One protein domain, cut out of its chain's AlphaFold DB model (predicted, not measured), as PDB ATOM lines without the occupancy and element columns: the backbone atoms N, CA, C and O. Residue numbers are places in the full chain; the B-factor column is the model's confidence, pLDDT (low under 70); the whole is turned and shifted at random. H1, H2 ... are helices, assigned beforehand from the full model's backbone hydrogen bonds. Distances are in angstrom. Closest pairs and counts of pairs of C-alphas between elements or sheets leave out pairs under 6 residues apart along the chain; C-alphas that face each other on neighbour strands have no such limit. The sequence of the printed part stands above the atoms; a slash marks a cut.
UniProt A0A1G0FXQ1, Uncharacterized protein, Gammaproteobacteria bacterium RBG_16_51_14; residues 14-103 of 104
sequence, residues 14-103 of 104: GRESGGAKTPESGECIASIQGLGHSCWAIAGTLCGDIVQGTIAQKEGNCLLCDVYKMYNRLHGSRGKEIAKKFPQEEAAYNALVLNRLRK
ATOM      1  N   GLY A  14      96.233 266.540   6.042       89.31
ATOM      2  CA  GLY A  14      97.344 266.929   5.167       89.31
ATOM      3  C   GLY A  14      97.977 265.779   4.373       89.31
ATOM      4  O   GLY A  14      99.058 265.957   3.824       89.31
ATOM      5  N   ARG A  15      97.352 264.594   4.336       90.81
ATOM      6  CA  ARG A  15      97.809 263.410   3.573       90.81
ATOM      7  C   ARG A  15      96.950 263.127   2.339       90.81
ATOM      8  O   ARG A  15      96.904 261.998   1.855       90.81
ATOM      9  N   GLU A  16      96.188 264.109   1.886       92.75
ATOM     10  CA  GLU A  16      95.551 264.094   0.575       92.75
ATOM     11  C   GLU A  16      96.571 264.187  -0.560       92.75
ATOM     12  O   GLU A  16      97.761 264.430  -0.337       92.75
ATOM     13  N   SER A  17      96.108 264.002  -1.792       92.19
ATOM     14  CA  SER A  17      96.954 264.160  -2.969       92.19
ATOM     15  C   SER A  17      97.556 265.566  -3.016       92.19
ATOM     16  O   SER A  17      96.837 266.564  -3.003       92.19
ATOM     17  N   GLY A  18      98.889 265.641  -3.003       91.44
ATOM     18  CA  GLY A  18      99.631 266.904  -2.902       91.44
ATOM     19  C   GLY A  18      99.601 267.585  -1.524       91.44
ATOM     20  O   GLY A  18     100.100 268.699  -1.398       91.44
ATOM     21  N   GLY A  19      99.044 266.939  -0.497       92.00
ATOM     22  CA  GLY A  19      98.968 267.466   0.865       92.00
ATOM     23  C   GLY A  19     100.333 267.648   1.541       92.00
ATOM     24  O   GLY A  19     101.320 266.990   1.204       92.00
ATOM     25  N   ALA A  20     100.385 268.535   2.539       92.56
ATOM     26  CA  ALA A  20     101.625 268.951   3.208       92.56
ATOM     27  C   ALA A  20     102.395 267.804   3.890       92.56
ATOM     28  O   ALA A  20     103.621 267.849   3.958       92.56
ATOM     29  N   LYS A  21     101.693 266.768   4.365       87.88
ATOM     30  CA  LYS A  21     102.284 265.590   5.019       87.88
ATOM     31  C   LYS A  21     102.600 264.447   4.046       87.88
ATOM     32  O   LYS A  21     103.144 263.419   4.447       87.88
ATOM     33  N   THR A  22     102.264 264.582   2.763       89.75
ATOM     34  CA  THR A  22     102.519 263.545   1.751       89.75
ATOM     35  C   THR A  22     104.016 263.254   1.535       89.75
ATOM     36  O   THR A  22     104.351 262.074   1.440       89.75
ATOM     37  N   PRO A  23     104.944 264.237   1.531       89.75
ATOM     38  CA  PRO A  23     106.382 263.963   1.386       89.75
ATOM     39  C   PRO A  23     106.998 263.155   2.538       89.75
ATOM     40  O   PRO A  23     107.933 262.391   2.324       89.75
ATOM     41  N   GLU A  24     106.480 263.320   3.756       87.50
ATOM     42  CA  GLU A  24     107.022 262.710   4.978       87.50
ATOM     43  C   GLU A  24     106.326 261.395   5.357       87.50
ATOM     44  O   GLU A  24     106.971 260.457   5.819       87.50
ATOM     45  N   SER A  25     105.009 261.309   5.149       82.56
ATOM     46  CA  SER A  25     104.164 260.202   5.622       82.56
ATOM     47  C   SER A  25     103.476 259.439   4.486       82.56
ATOM     48  O   SER A  25     102.678 258.529   4.738       82.56
ATOM     49  N   GLY A  26     103.733 259.817   3.232       88.56
ATOM     50  CA  GLY A  26     103.050 259.289   2.054       88.56
ATOM     51  C   GLY A  26     101.581 259.712   1.962       88.56
ATOM     52  O   GLY A  26     100.950 260.105   2.952       88.56
ATOM     53  N   GLU A  27     101.016 259.586   0.763       89.88
ATOM     54  CA  GLU A  27      99.602 259.879   0.523       89.88
ATOM     55  C   GLU A  27      98.701 258.835   1.211       89.88
ATOM     56  O   GLU A  27      98.993 257.635   1.267       89.88
ATOM     57  N   CYS A  28      97.580 259.290   1.767       88.31
ATOM     58  CA  CYS A  28      96.584 258.431   2.381       88.31
ATOM     59  C   CYS A  28      95.944 257.511   1.335       88.31
ATOM     60  O   CYS A  28      95.460 257.968   0.304       88.31
ATOM     61  N   ILE A  29      95.813 256.220   1.647       89.31
ATOM     62  CA  ILE A  29      95.190 255.251   0.732       89.31
ATOM     63  C   ILE A  29      93.734 255.633   0.407       89.31
ATOM     64  O   ILE A  29      93.284 255.436  -0.719       89.31
ATOM     65  N   ALA A  30      93.001 256.234   1.353       91.00
ATOM     66  CA  ALA A  30      91.657 256.745   1.073       91.00
ATOM     67  C   ALA A  30      91.660 257.935   0.096       91.00
ATOM     68  O   ALA A  30      90.698 258.080  -0.647       91.00
ATOM     69  N   SER A  31      92.721 258.749   0.073       92.81
ATOM     70  CA  SER A  31      92.900 259.808  -0.934       92.81
ATOM     71  C   SER A  31      93.189 259.201  -2.302       92.81
ATOM     72  O   SER A  31      92.439 259.452  -3.242       92.81
ATOM     73  N   ILE A  32      94.168 258.294  -2.376       92.19
ATOM     74  CA  ILE A  32      94.560 257.609  -3.618       92.19
ATOM     75  C   ILE A  32      93.359 256.917  -4.283       92.19
ATOM     76  O   ILE A  32      93.216 256.943  -5.501       92.19
ATOM     77  N   GLN A  33      92.485 256.289  -3.490       91.50
ATOM     78  CA  GLN A  33      91.313 255.570  -4.001       91.50
ATOM     79  C   GLN A  33      90.055 256.439  -4.153       91.50
ATOM     80  O   GLN A  33      89.014 255.919  -4.549       91.50
ATOM     81  N   GLY A  34      90.112 257.733  -3.820       93.25
ATOM     82  CA  GLY A  34      88.944 258.617  -3.878       93.25
ATOM     83  C   GLY A  34      87.818 258.213  -2.917       93.25
ATOM     84  O   GLY A  34      86.648 258.401  -3.224       93.25
ATOM     85  N   LEU A  35      88.162 257.637  -1.762       93.56
ATOM     86  CA  LEU A  35      87.244 257.123  -0.736       93.56
ATOM     87  C   LEU A  35      87.168 258.054   0.487       93.56
ATOM     88  O   LEU A  35      87.102 257.595   1.630       93.56
ATOM     89  N   GLY A  36      87.235 259.370   0.282       92.75
ATOM     90  CA  GLY A  36      87.318 260.343   1.374       92.75
ATOM     91  C   GLY A  36      86.086 260.366   2.283       92.75
ATOM     92  O   GLY A  36      86.232 260.562   3.491       92.75
ATOM     93  N   HIS A  37      84.894 260.084   1.754       95.00
ATOM     94  CA  HIS A  37      83.653 259.985   2.530       95.00
ATOM     95  C   HIS A  37      83.377 258.570   3.032       95.00
ATOM     96  O   HIS A  37      82.356 258.342   3.674       95.00
ATOM     97  N   SER A  38      84.254 257.618   2.719       93.31
ATOM     98  CA  SER A  38      84.091 256.188   2.994       93.31
ATOM     99  C   SER A  38      85.384 255.584   3.553       93.31
ATOM    100  O   SER A  38      85.616 254.379   3.461       93.31
ATOM    101  N   CYS A  39      86.239 256.413   4.163       90.00
ATOM    102  CA  CYS A  39      87.605 256.063   4.558       90.00
ATOM    103  C   CYS A  39      87.690 254.925   5.596       90.00
ATOM    104  O   CYS A  39      88.755 254.334   5.782       90.00
ATOM    105  N   TRP A  40      86.580 254.617   6.280       86.69
ATOM    106  CA  TRP A  40      86.448 253.486   7.209       86.69
ATOM    107  C   TRP A  40      86.357 252.130   6.497       86.69
ATOM    108  O   TRP A  40      86.627 251.096   7.103       86.69
ATOM    109  N   ALA A  41      85.957 252.112   5.222       86.00
ATOM    110  CA  ALA A  41      85.759 250.878   4.467       86.00
ATOM    111  C   ALA A  41      87.087 250.209   4.079       86.00
ATOM    112  O   ALA A  41      87.112 249.008   3.798       86.00
ATOM    113  N   ILE A  42      88.187 250.967   4.108       82.25
ATOM    114  CA  ILE A  42      89.520 250.536   3.700       82.25
ATOM    115  C   ILE A  42      90.475 250.349   4.897       82.25
ATOM    116  O   ILE A  42      90.518 251.132   5.853       82.25
ATOM    117  N   ALA A  43      91.269 249.276   4.851       69.19
ATOM    118  CA  ALA A  43      92.328 249.001   5.822       69.19
ATOM    119  C   ALA A  43      93.517 249.977   5.660       69.19
ATOM    120  O   ALA A  43      93.633 250.667   4.656       69.19
ATOM    121  N   GLY A  44      94.387 250.089   6.669       64.69
ATOM    122  CA  GLY A  44      95.622 250.891   6.561       64.69
ATOM    123  C   GLY A  44      95.471 252.422   6.595       64.69
ATOM    124  O   GLY A  44      96.474 253.126   6.609       64.69
ATOM    125  N   THR A  45      94.253 252.976   6.648       65.31
ATOM    126  CA  THR A  45      94.061 254.414   6.929       65.31
ATOM    127  C   THR A  45      94.425 254.789   8.371       65.31
ATOM    128  O   THR A  45      94.094 254.072   9.318       65.31
ATOM    129  N   LEU A  46      95.091 255.938   8.499       57.78
ATOM    130  CA  LEU A  46      95.475 256.600   9.744       57.78
ATOM    131  C   LEU A  46      94.375 257.601  10.124       57.78
ATOM    132  O   LEU A  46      94.011 258.445   9.308       57.78
ATOM    133  N   CYS A  47      93.840 257.517  11.341       61.75
ATOM    134  CA  CYS A  47      92.985 258.563  11.911       61.75
ATOM    135  C   CYS A  47      93.743 259.200  13.076       61.75
ATOM    136  O   CYS A  47      94.088 258.492  14.019       61.75
ATOM    137  N   GLY A  48      94.010 260.509  12.996       56.06
ATOM    138  CA  GLY A  48      94.760 261.233  14.030       56.06
ATOM    139  C   GLY A  48      96.200 260.738  14.194       56.06
ATOM    140  O   GLY A  48      96.625 260.503  15.315       56.06
ATOM    141  N   ASP A  49      96.907 260.506  13.082       53.75
ATOM    142  CA  ASP A  49      98.325 260.100  13.045       53.75
ATOM    143  C   ASP A  49      98.667 258.738  13.706       53.75
ATOM    144  O   ASP A  49      99.829 258.346  13.752       53.75
ATOM    145  N   ILE A  50      97.668 257.950  14.133       55.84
ATOM    146  CA  ILE A  50      97.861 256.620  14.747       55.84
ATOM    147  C   ILE A  50      97.347 255.511  13.822       55.84
ATOM    148  O   ILE A  50      96.203 255.567  13.350       55.84
ATOM    149  N   VAL A  51      98.176 254.481  13.577       55.56
ATOM    150  CA  VAL A  51      97.771 253.273  12.828       55.56
ATOM    151  C   VAL A  51      96.728 252.542  13.659       55.56
ATOM    152  O   VAL A  51      97.031 251.952  14.692       55.56
ATOM    153  N   GLN A  52      95.477 252.591  13.212       50.41
ATOM    154  CA  GLN A  52      94.374 251.912  13.878       50.41
ATOM    155  C   GLN A  52      94.355 250.450  13.415       50.41
ATOM    156  O   GLN A  52      93.870 250.191  12.316       50.41
ATOM    157  N   GLY A  53      94.922 249.563  14.248       53.66
ATOM    158  CA  GLY A  53      95.217 248.130  14.054       53.66
ATOM    159  C   GLY A  53      94.386 247.326  13.038       53.66
ATOM    160  O   GLY A  53      94.408 247.585  11.836       53.66
ATOM    161  N   THR A  54      93.733 246.248  13.477       55.22
ATOM    162  CA  THR A  54      92.889 245.418  12.596       55.22
ATOM    163  C   THR A  54      91.555 246.116  12.301       55.22
ATOM    164  O   THR A  54      91.133 247.007  13.036       55.22
ATOM    165  N   ILE A  55      90.847 245.713  11.239       55.03
ATOM    166  CA  ILE A  55      89.562 246.327  10.836       55.03
ATOM    167  C   ILE A  55      88.537 246.332  11.990       55.03
ATOM    168  O   ILE A  55      87.823 247.316  12.146       55.03
ATOM    169  N   ALA A  56      88.518 245.305  12.848       49.69
ATOM    170  CA  ALA A  56      87.631 245.235  14.014       49.69
ATOM    171  C   ALA A  56      87.959 246.296  15.085       49.69
ATOM    172  O   ALA A  56      87.062 246.925  15.641       49.69
ATOM    173  N   GLN A  57      89.247 246.564  15.330       51.44
ATOM    174  CA  GLN A  57      89.680 247.674  16.196       51.44
ATOM    175  C   GLN A  57      89.334 249.032  15.562       51.44
ATOM    176  O   GLN A  57      89.026 250.005  16.249       51.44
ATOM    177  N   LYS A  58      89.333 249.074  14.229       57.28
ATOM    178  CA  LYS A  58      88.969 250.237  13.427       57.28
ATOM    179  C   LYS A  58      87.481 250.562  13.489       57.28
ATOM    180  O   LYS A  58      87.143 251.735  13.560       57.28
ATOM    181  N   GLU A  59      86.602 249.563  13.507       59.19
ATOM    182  CA  GLU A  59      85.152 249.777  13.591       59.19
ATOM    183  C   GLU A  59      84.769 250.507  14.882       59.19
ATOM    184  O   GLU A  59      84.067 251.514  14.808       59.19
ATOM    185  N   GLY A  60      85.330 250.115  16.032       60.72
ATOM    186  CA  GLY A  60      85.109 250.808  17.309       60.72
ATOM    187  C   GLY A  60      85.528 252.284  17.285       60.72
ATOM    188  O   GLY A  60      84.757 253.158  17.681       60.72
ATOM    189  N   ASN A  61      86.708 252.588  16.740       66.44
ATOM    190  CA  ASN A  61      87.195 253.970  16.645       66.44
ATOM    191  C   ASN A  61      86.482 254.777  15.549       66.44
ATOM    192  O   ASN A  61      86.301 255.991  15.678       66.44
ATOM    193  N   CYS A  62      86.005 254.120  14.491       72.00
ATOM    194  CA  CYS A  62      85.189 254.750  13.461       72.00
ATOM    195  C   CYS A  62      83.789 255.112  13.965       72.00
ATOM    196  O   CYS A  62      83.300 256.165  13.570       72.00
ATOM    197  N   LEU A  63      83.174 254.346  14.877       69.31
ATOM    198  CA  LEU A  63      81.878 254.712  15.476       69.31
ATOM    199  C   LEU A  63      81.902 256.091  16.156       69.31
ATOM    200  O   LEU A  63      80.873 256.761  16.234       69.31
ATOM    201  N   LEU A  64      83.073 256.546  16.614       76.44
ATOM    202  CA  LEU A  64      83.254 257.863  17.223       76.44
ATOM    203  C   LEU A  64      83.623 258.965  16.215       76.44
ATOM    204  O   LEU A  64      83.493 260.143  16.548       76.44
ATOM    205  N   CYS A  65      84.018 258.612  14.990       84.81
ATOM    206  CA  CYS A  65      84.504 259.539  13.973       84.81
ATOM    207  C   CYS A  65      83.368 260.313  13.285       84.81
ATOM    208  O   CYS A  65      82.415 259.721  12.785       84.81
ATOM    209  N   ASP A  66      83.515 261.634  13.166       87.50
ATOM    210  CA  ASP A  66      82.513 262.508  12.532       87.50
ATOM    211  C   ASP A  66      82.241 262.149  11.070       87.50
ATOM    212  O   ASP A  66      81.096 262.180  10.634       87.50
ATOM    213  N   VAL A  67      83.277 261.736  10.330       89.94
ATOM    214  CA  VAL A  67      83.148 261.288   8.934       89.94
ATOM    215  C   VAL A  67      82.218 260.076   8.863       89.94
ATOM    216  O   VAL A  67      81.298 260.040   8.052       89.94
ATOM    217  N   TYR A  68      82.404 259.102   9.757       89.81
ATOM    218  CA  TYR A  68      81.562 257.908   9.820       89.81
ATOM    219  C   TYR A  68      80.139 258.255  10.267       89.81
ATOM    220  O   TYR A  68      79.176 257.896   9.593       89.81
ATOM    221  N   LYS A  69      79.991 259.007  11.365       90.62
ATOM    222  CA  LYS A  69      78.685 259.445  11.889       90.62
ATOM    223  C   LYS A  69      77.885 260.263  10.877       90.62
ATOM    224  O   LYS A  69      76.661 260.266  10.926       90.62
ATOM    225  N   MET A  70      78.556 260.964   9.968       93.50
ATOM    226  CA  MET A  70      77.896 261.765   8.946       93.50
ATOM    227  C   MET A  70      77.596 260.958   7.681       93.50
ATOM    228  O   MET A  70      76.491 261.047   7.151       93.50
ATOM    229  N   TYR A  71      78.543 260.158   7.193       95.12
ATOM    230  CA  TYR A  71      78.483 259.584   5.843       95.12
ATOM    231  C   TYR A  71      78.212 258.082   5.790       95.12
ATOM    232  O   TYR A  71      78.085 257.524   4.695       95.12
ATOM    233  N   ASN A  72      78.114 257.399   6.934       92.94
ATOM    234  CA  ASN A  72      77.716 255.997   6.954       92.94
ATOM    235  C   ASN A  72      76.344 255.817   6.277       92.94
ATOM    236  O   ASN A  72      75.413 256.584   6.515       92.94
ATOM    237  N   ARG A  73      76.212 254.800   5.420       92.06
ATOM    238  CA  ARG A  73      75.015 254.604   4.581       92.06
ATOM    239  C   ARG A  73      73.797 254.108   5.365       92.06
ATOM    240  O   ARG A  73      72.676 254.338   4.926       92.06
ATOM    241  N   LEU A  74      74.012 253.465   6.512       89.31
ATOM    242  CA  LEU A  74      72.952 252.919   7.361       89.31
ATOM    243  C   LEU A  74      72.562 253.884   8.481       89.31
ATOM    244  O   LEU A  74      71.378 254.097   8.724       89.31
ATOM    245  N   HIS A  75      73.553 254.477   9.146       87.69
ATOM    246  CA  HIS A  75      73.347 255.251  10.375       87.69
ATOM    247  C   HIS A  75      73.712 256.733  10.246       87.69
ATOM    248  O   HIS A  75      73.444 257.507  11.161       87.69
ATOM    249  N   GLY A  76      74.334 257.139   9.137       90.81
ATOM    250  CA  GLY A  76      74.825 258.498   8.957       90.81
ATOM    251  C   GLY A  76      73.751 259.473   8.486       90.81
ATOM    252  O   GLY A  76      72.922 259.150   7.635       90.81
ATOM    253  N   SER A  77      73.804 260.706   8.990       93.19
ATOM    254  CA  SER A  77      72.832 261.761   8.661       93.19
ATOM    255  C   SER A  77      72.829 262.171   7.182       93.19
ATOM    256  O   SER A  77      71.810 262.632   6.672       93.19
ATOM    257  N   ARG A  78      73.951 261.990   6.477       95.06
ATOM    258  CA  ARG A  78      74.156 262.389   5.074       95.06
ATOM    259  C   ARG A  78      74.640 261.242   4.182       95.06
ATOM    260  O   ARG A  78      74.994 261.477   3.030       95.06
ATOM    261  N   GLY A  79      74.614 259.990   4.652       94.50
ATOM    262  CA  GLY A  79      75.102 258.839   3.877       94.50
ATOM    263  C   GLY A  79      74.392 258.645   2.531       94.50
ATOM    264  O   GLY A  79      75.037 258.385   1.517       94.50
ATOM    265  N   LYS A  80      73.073 258.870   2.484       94.81
ATOM    266  CA  LYS A  80      72.292 258.835   1.230       94.81
ATOM    267  C   LYS A  80      72.695 259.942   0.252       94.81
ATOM    268  O   LYS A  80      72.625 259.751  -0.960       94.81
ATOM    269  N   GLU A  81      73.102 261.103   0.766       95.56
ATOM    270  CA  GLU A  81      73.555 262.225  -0.058       95.56
ATOM    271  C   GLU A  81      74.896 261.899  -0.727       95.56
ATOM    272  O   GLU A  81      75.052 262.172  -1.917       95.56
ATOM    273  N   ILE A  82      75.812 261.248   0.003       95.56
ATOM    274  CA  ILE A  82      77.086 260.762  -0.546       95.56
ATOM    275  C   ILE A  82      76.845 259.776  -1.686       95.56
ATOM    276  O   ILE A  82      77.324 260.007  -2.792       95.56
ATOM    277  N   ALA A  83      76.044 258.734  -1.443       94.69
ATOM    278  CA  ALA A  83      75.757 257.705  -2.445       94.69
ATOM    279  C   ALA A  83      75.171 258.292  -3.742       94.69
ATOM    280  O   ALA A  83      75.463 257.818  -4.837       94.69
ATOM    281  N   LYS A  84      74.363 259.357  -3.627       95.56
ATOM    282  CA  LYS A  84      73.770 260.046  -4.777       95.56
ATOM    283  C   LYS A  84      74.755 260.967  -5.500       95.56
ATOM    284  O   LYS A  84      74.716 261.041  -6.725       95.56
ATOM    285  N   LYS A  85      75.569 261.731  -4.765       95.69
ATOM    286  CA  LYS A  85      76.437 262.774  -5.339       95.69
ATOM    287  C   LYS A  85      77.793 262.256  -5.811       95.69
ATOM    288  O   LYS A  85      78.370 262.867  -6.704       95.69
ATOM    289  N   PHE A  86      78.271 261.145  -5.255       95.88
ATOM    290  CA  PHE A  86      79.575 260.557  -5.563       95.88
ATOM    291  C   PHE A  86      79.424 259.096  -6.019       95.88
ATOM    292  O   PHE A  86      79.851 258.177  -5.319       95.88
ATOM    293  N   PRO A  87      78.804 258.842  -7.186       95.75
ATOM    294  CA  PRO A  87      78.510 257.481  -7.637       95.75
ATOM    295  C   PRO A  87      79.771 256.645  -7.902       95.75
ATOM    296  O   PRO A  87      79.743 255.431  -7.714       95.75
ATOM    297  N   GLN A  88      80.885 257.269  -8.299       95.56
ATOM    298  CA  GLN A  88      82.160 256.568  -8.482       95.56
ATOM    299  C   GLN A  88      82.722 256.075  -7.141       95.56
ATOM    300  O   GLN A  88      83.104 254.910  -7.029       95.56
ATOM    301  N   GLU A  89      82.713 256.933  -6.115       95.25
ATOM    302  CA  GLU A  89      83.109 256.548  -4.756       95.25
ATOM    303  C   GLU A  89      82.175 255.457  -4.211       95.25
ATOM    304  O   GLU A  89      82.632 254.474  -3.631       95.25
ATOM    305  N   GLU A  90      80.867 255.591  -4.435       96.25
ATOM    306  CA  GLU A  90      79.869 254.622  -3.985       96.25
ATOM    307  C   GLU A  90      80.057 253.244  -4.639       96.25
ATOM    308  O   GLU A  90      79.950 252.217  -3.968       96.25
ATOM    309  N   ALA A  91      80.394 253.191  -5.930       95.62
ATOM    310  CA  ALA A  91      80.718 251.937  -6.605       95.62
ATOM    311  C   ALA A  91      81.964 251.269  -5.996       95.62
ATOM    312  O   ALA A  91      81.948 250.067  -5.718       95.62
ATOM    313  N   ALA A  92      83.018 252.048  -5.727       93.88
ATOM    314  CA  ALA A  92      84.232 251.554  -5.080       93.88
ATOM    315  C   ALA A  92      83.957 251.055  -3.649       93.88
ATOM    316  O   ALA A  92      84.387 249.960  -3.276       93.88
ATOM    317  N   TYR A  93      83.172 251.802  -2.868       93.19
ATOM    318  CA  TYR A  93      82.721 251.402  -1.535       93.19
ATOM    319  C   TYR A  93      81.965 250.065  -1.565       93.19
ATOM    320  O   TYR A  93      82.305 249.142  -0.822       93.19
ATOM    321  N   ASN A  94      80.988 249.918  -2.462       93.44
ATOM    322  CA  ASN A  94      80.205 248.688  -2.573       93.44
ATOM    323  C   ASN A  94      81.062 247.492  -3.002       93.44
ATOM    324  O   ASN A  94      80.892 246.397  -2.466       93.44
ATOM    325  N   ALA A  95      82.034 247.690  -3.897       92.31
ATOM    326  CA  ALA A  95      82.986 246.644  -4.258       92.31
ATOM    327  C   ALA A  95      83.805 246.166  -3.044       92.31
ATOM    328  O   ALA A  95      83.987 244.960  -2.858       92.31
ATOM    329  N   LEU A  96      84.254 247.084  -2.177       88.75
ATOM    330  CA  LEU A  96      84.959 246.735  -0.938       88.75
ATOM    331  C   LEU A  96      84.071 245.945   0.032       88.75
ATOM    332  O   LEU A  96      84.522 244.946   0.596       88.75
ATOM    333  N   VAL A  97      82.811 246.355   0.204       86.19
ATOM    334  CA  VAL A  97      81.847 245.657   1.072       86.19
ATOM    335  C   VAL A  97      81.544 244.254   0.539       86.19
ATOM    336  O   VAL A  97      81.630 243.285   1.289       86.19
ATOM    337  N   LEU A  98      81.259 244.112  -0.759       85.12
ATOM    338  CA  LEU A  98      80.993 242.812  -1.387       85.12
ATOM    339  C   LEU A  98      82.189 241.866  -1.278       85.12
ATOM    340  O   LEU A  98      82.026 240.691  -0.953       85.12
ATOM    341  N   ASN A  99      83.403 242.369  -1.505       84.19
ATOM    342  CA  ASN A  99      84.616 241.571  -1.345       84.19
ATOM    343  C   ASN A  99      84.821 241.107   0.104       84.19
ATOM    344  O   ASN A  99      85.383 240.036   0.315       84.19
ATOM    345  N   ARG A 100      84.352 241.877   1.095       77.81
ATOM    346  CA  ARG A 100      84.370 241.476   2.507       77.81
ATOM    347  C   ARG A 100      83.379 240.345   2.779       77.81
ATOM    348  O   ARG A 100      83.750 239.371   3.417       77.81
ATOM    349  N   LEU A 101      82.163 240.444   2.238       76.12
ATOM    350  CA  LEU A 101      81.143 239.395   2.361       76.12
ATOM    351  C   LEU A 101      81.563 238.074   1.706       76.12
ATOM    352  O   LEU A 101      81.139 237.024   2.155       76.12
ATOM    353  N   ARG A 102      82.389 238.119   0.654       77.94
ATOM    354  CA  ARG A 102      82.899 236.922  -0.042       77.94
ATOM    355  C   ARG A 102      84.081 236.237   0.649       77.94
ATOM    356  O   ARG A 102      84.427 235.126   0.268       77.94
ATOM    357  N   LYS A 103      84.769 236.934   1.558       61.81
ATOM    358  CA  LYS A 103      85.961 236.436   2.270       61.81
ATOM    359  C   LYS A 103      85.658 235.938   3.688       61.81
ATOM    360  O   LYS A 103      86.563 235.401   4.321       61.81
TER     361      LYS A 103
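What this domain is: This is residues 14 to 103 of the 104 residues of an uncharacterized protein of Gammaproteobacteria bacterium RBG_16_51_14 (UniProt A0A1G0FXQ1). Four helices, H3, H4, H5 and H6, follow one another round an open horseshoe at one end of the model, and residues 37 to 42 of a long link run through its middle. The short helix H2 lies nearer the other end, and H1 lies farther out still, among the loops of the first residues. The printed part has 90 residues with six named helices, H1 to H6 in order along the chain, and no named strand. The class is all helix, though the helices hold 45 of the 90 residues. The whole is compact, with a radius of gyration of the C-alphas of 13.1 A, and rounded, spanning 35 by 28 by 26 A.

Where its parts are: Start at C-alpha 14 at (97.344, 266.929, 5.167) and go on to H1, residues 22 to 25. H2 comes next, residues 29 to 32. Then read on to C-alpha 55 at (89.562, 246.327, 10.836), where H3 begins; it takes in residues 55 to 63 and is 12.3 A long. H4 is residues 66 to 71, and H5, residues 79 to 85, is 10.1 A long. H6, the longest helix, takes in residues 87 to 101 over 20.8 A and ends at C-alpha 101 at (81.143, 239.395, 2.361).

How they stand to each other: Look first at H1 and H2, which are apart and touch no helix. In the link after H2, residues 46 to 47 make a short antiparallel pairing with residues 50 to 51. H3 and H4 are close but not clearly touching; their closest C-alphas, those of Cys 62 and Tyr 68, are 6.0 A apart, and their lines are about perpendicular at 87 degrees. H4 and H5 touch, closest at the C-alphas of Tyr 71 and Gly 79, 4.0 A apart. They run the same way at a steep tilt of 60 degrees. H5 and H6 only just touch, with 3 pairs of C-alphas within 8 A, and only at the corner by their link; H6 does so with residues 89 to 90 alone. Their closest C-alphas, those of Ala 83 and Glu 90, are 5.4 A apart, and they run opposite ways at a steep tilt of 48 degrees. H3 and H6 are apart. In H4, H5 and H6 every O i to N i+4 pair is within hydrogen-bond range, in H3 3 of 5 are, and H1 and H2 are too short for such a pair.

The domain as a whole: The two C-alphas farthest apart, those of Ala 20 and Arg 102, are 37.2 A apart. The printed part has no cut. The link from H2 to H3, residues 33 to 54, is long. The mean pLDDT of the printed part is 82.8; look for values under 70 at residues 43 to 61, 63 and 103.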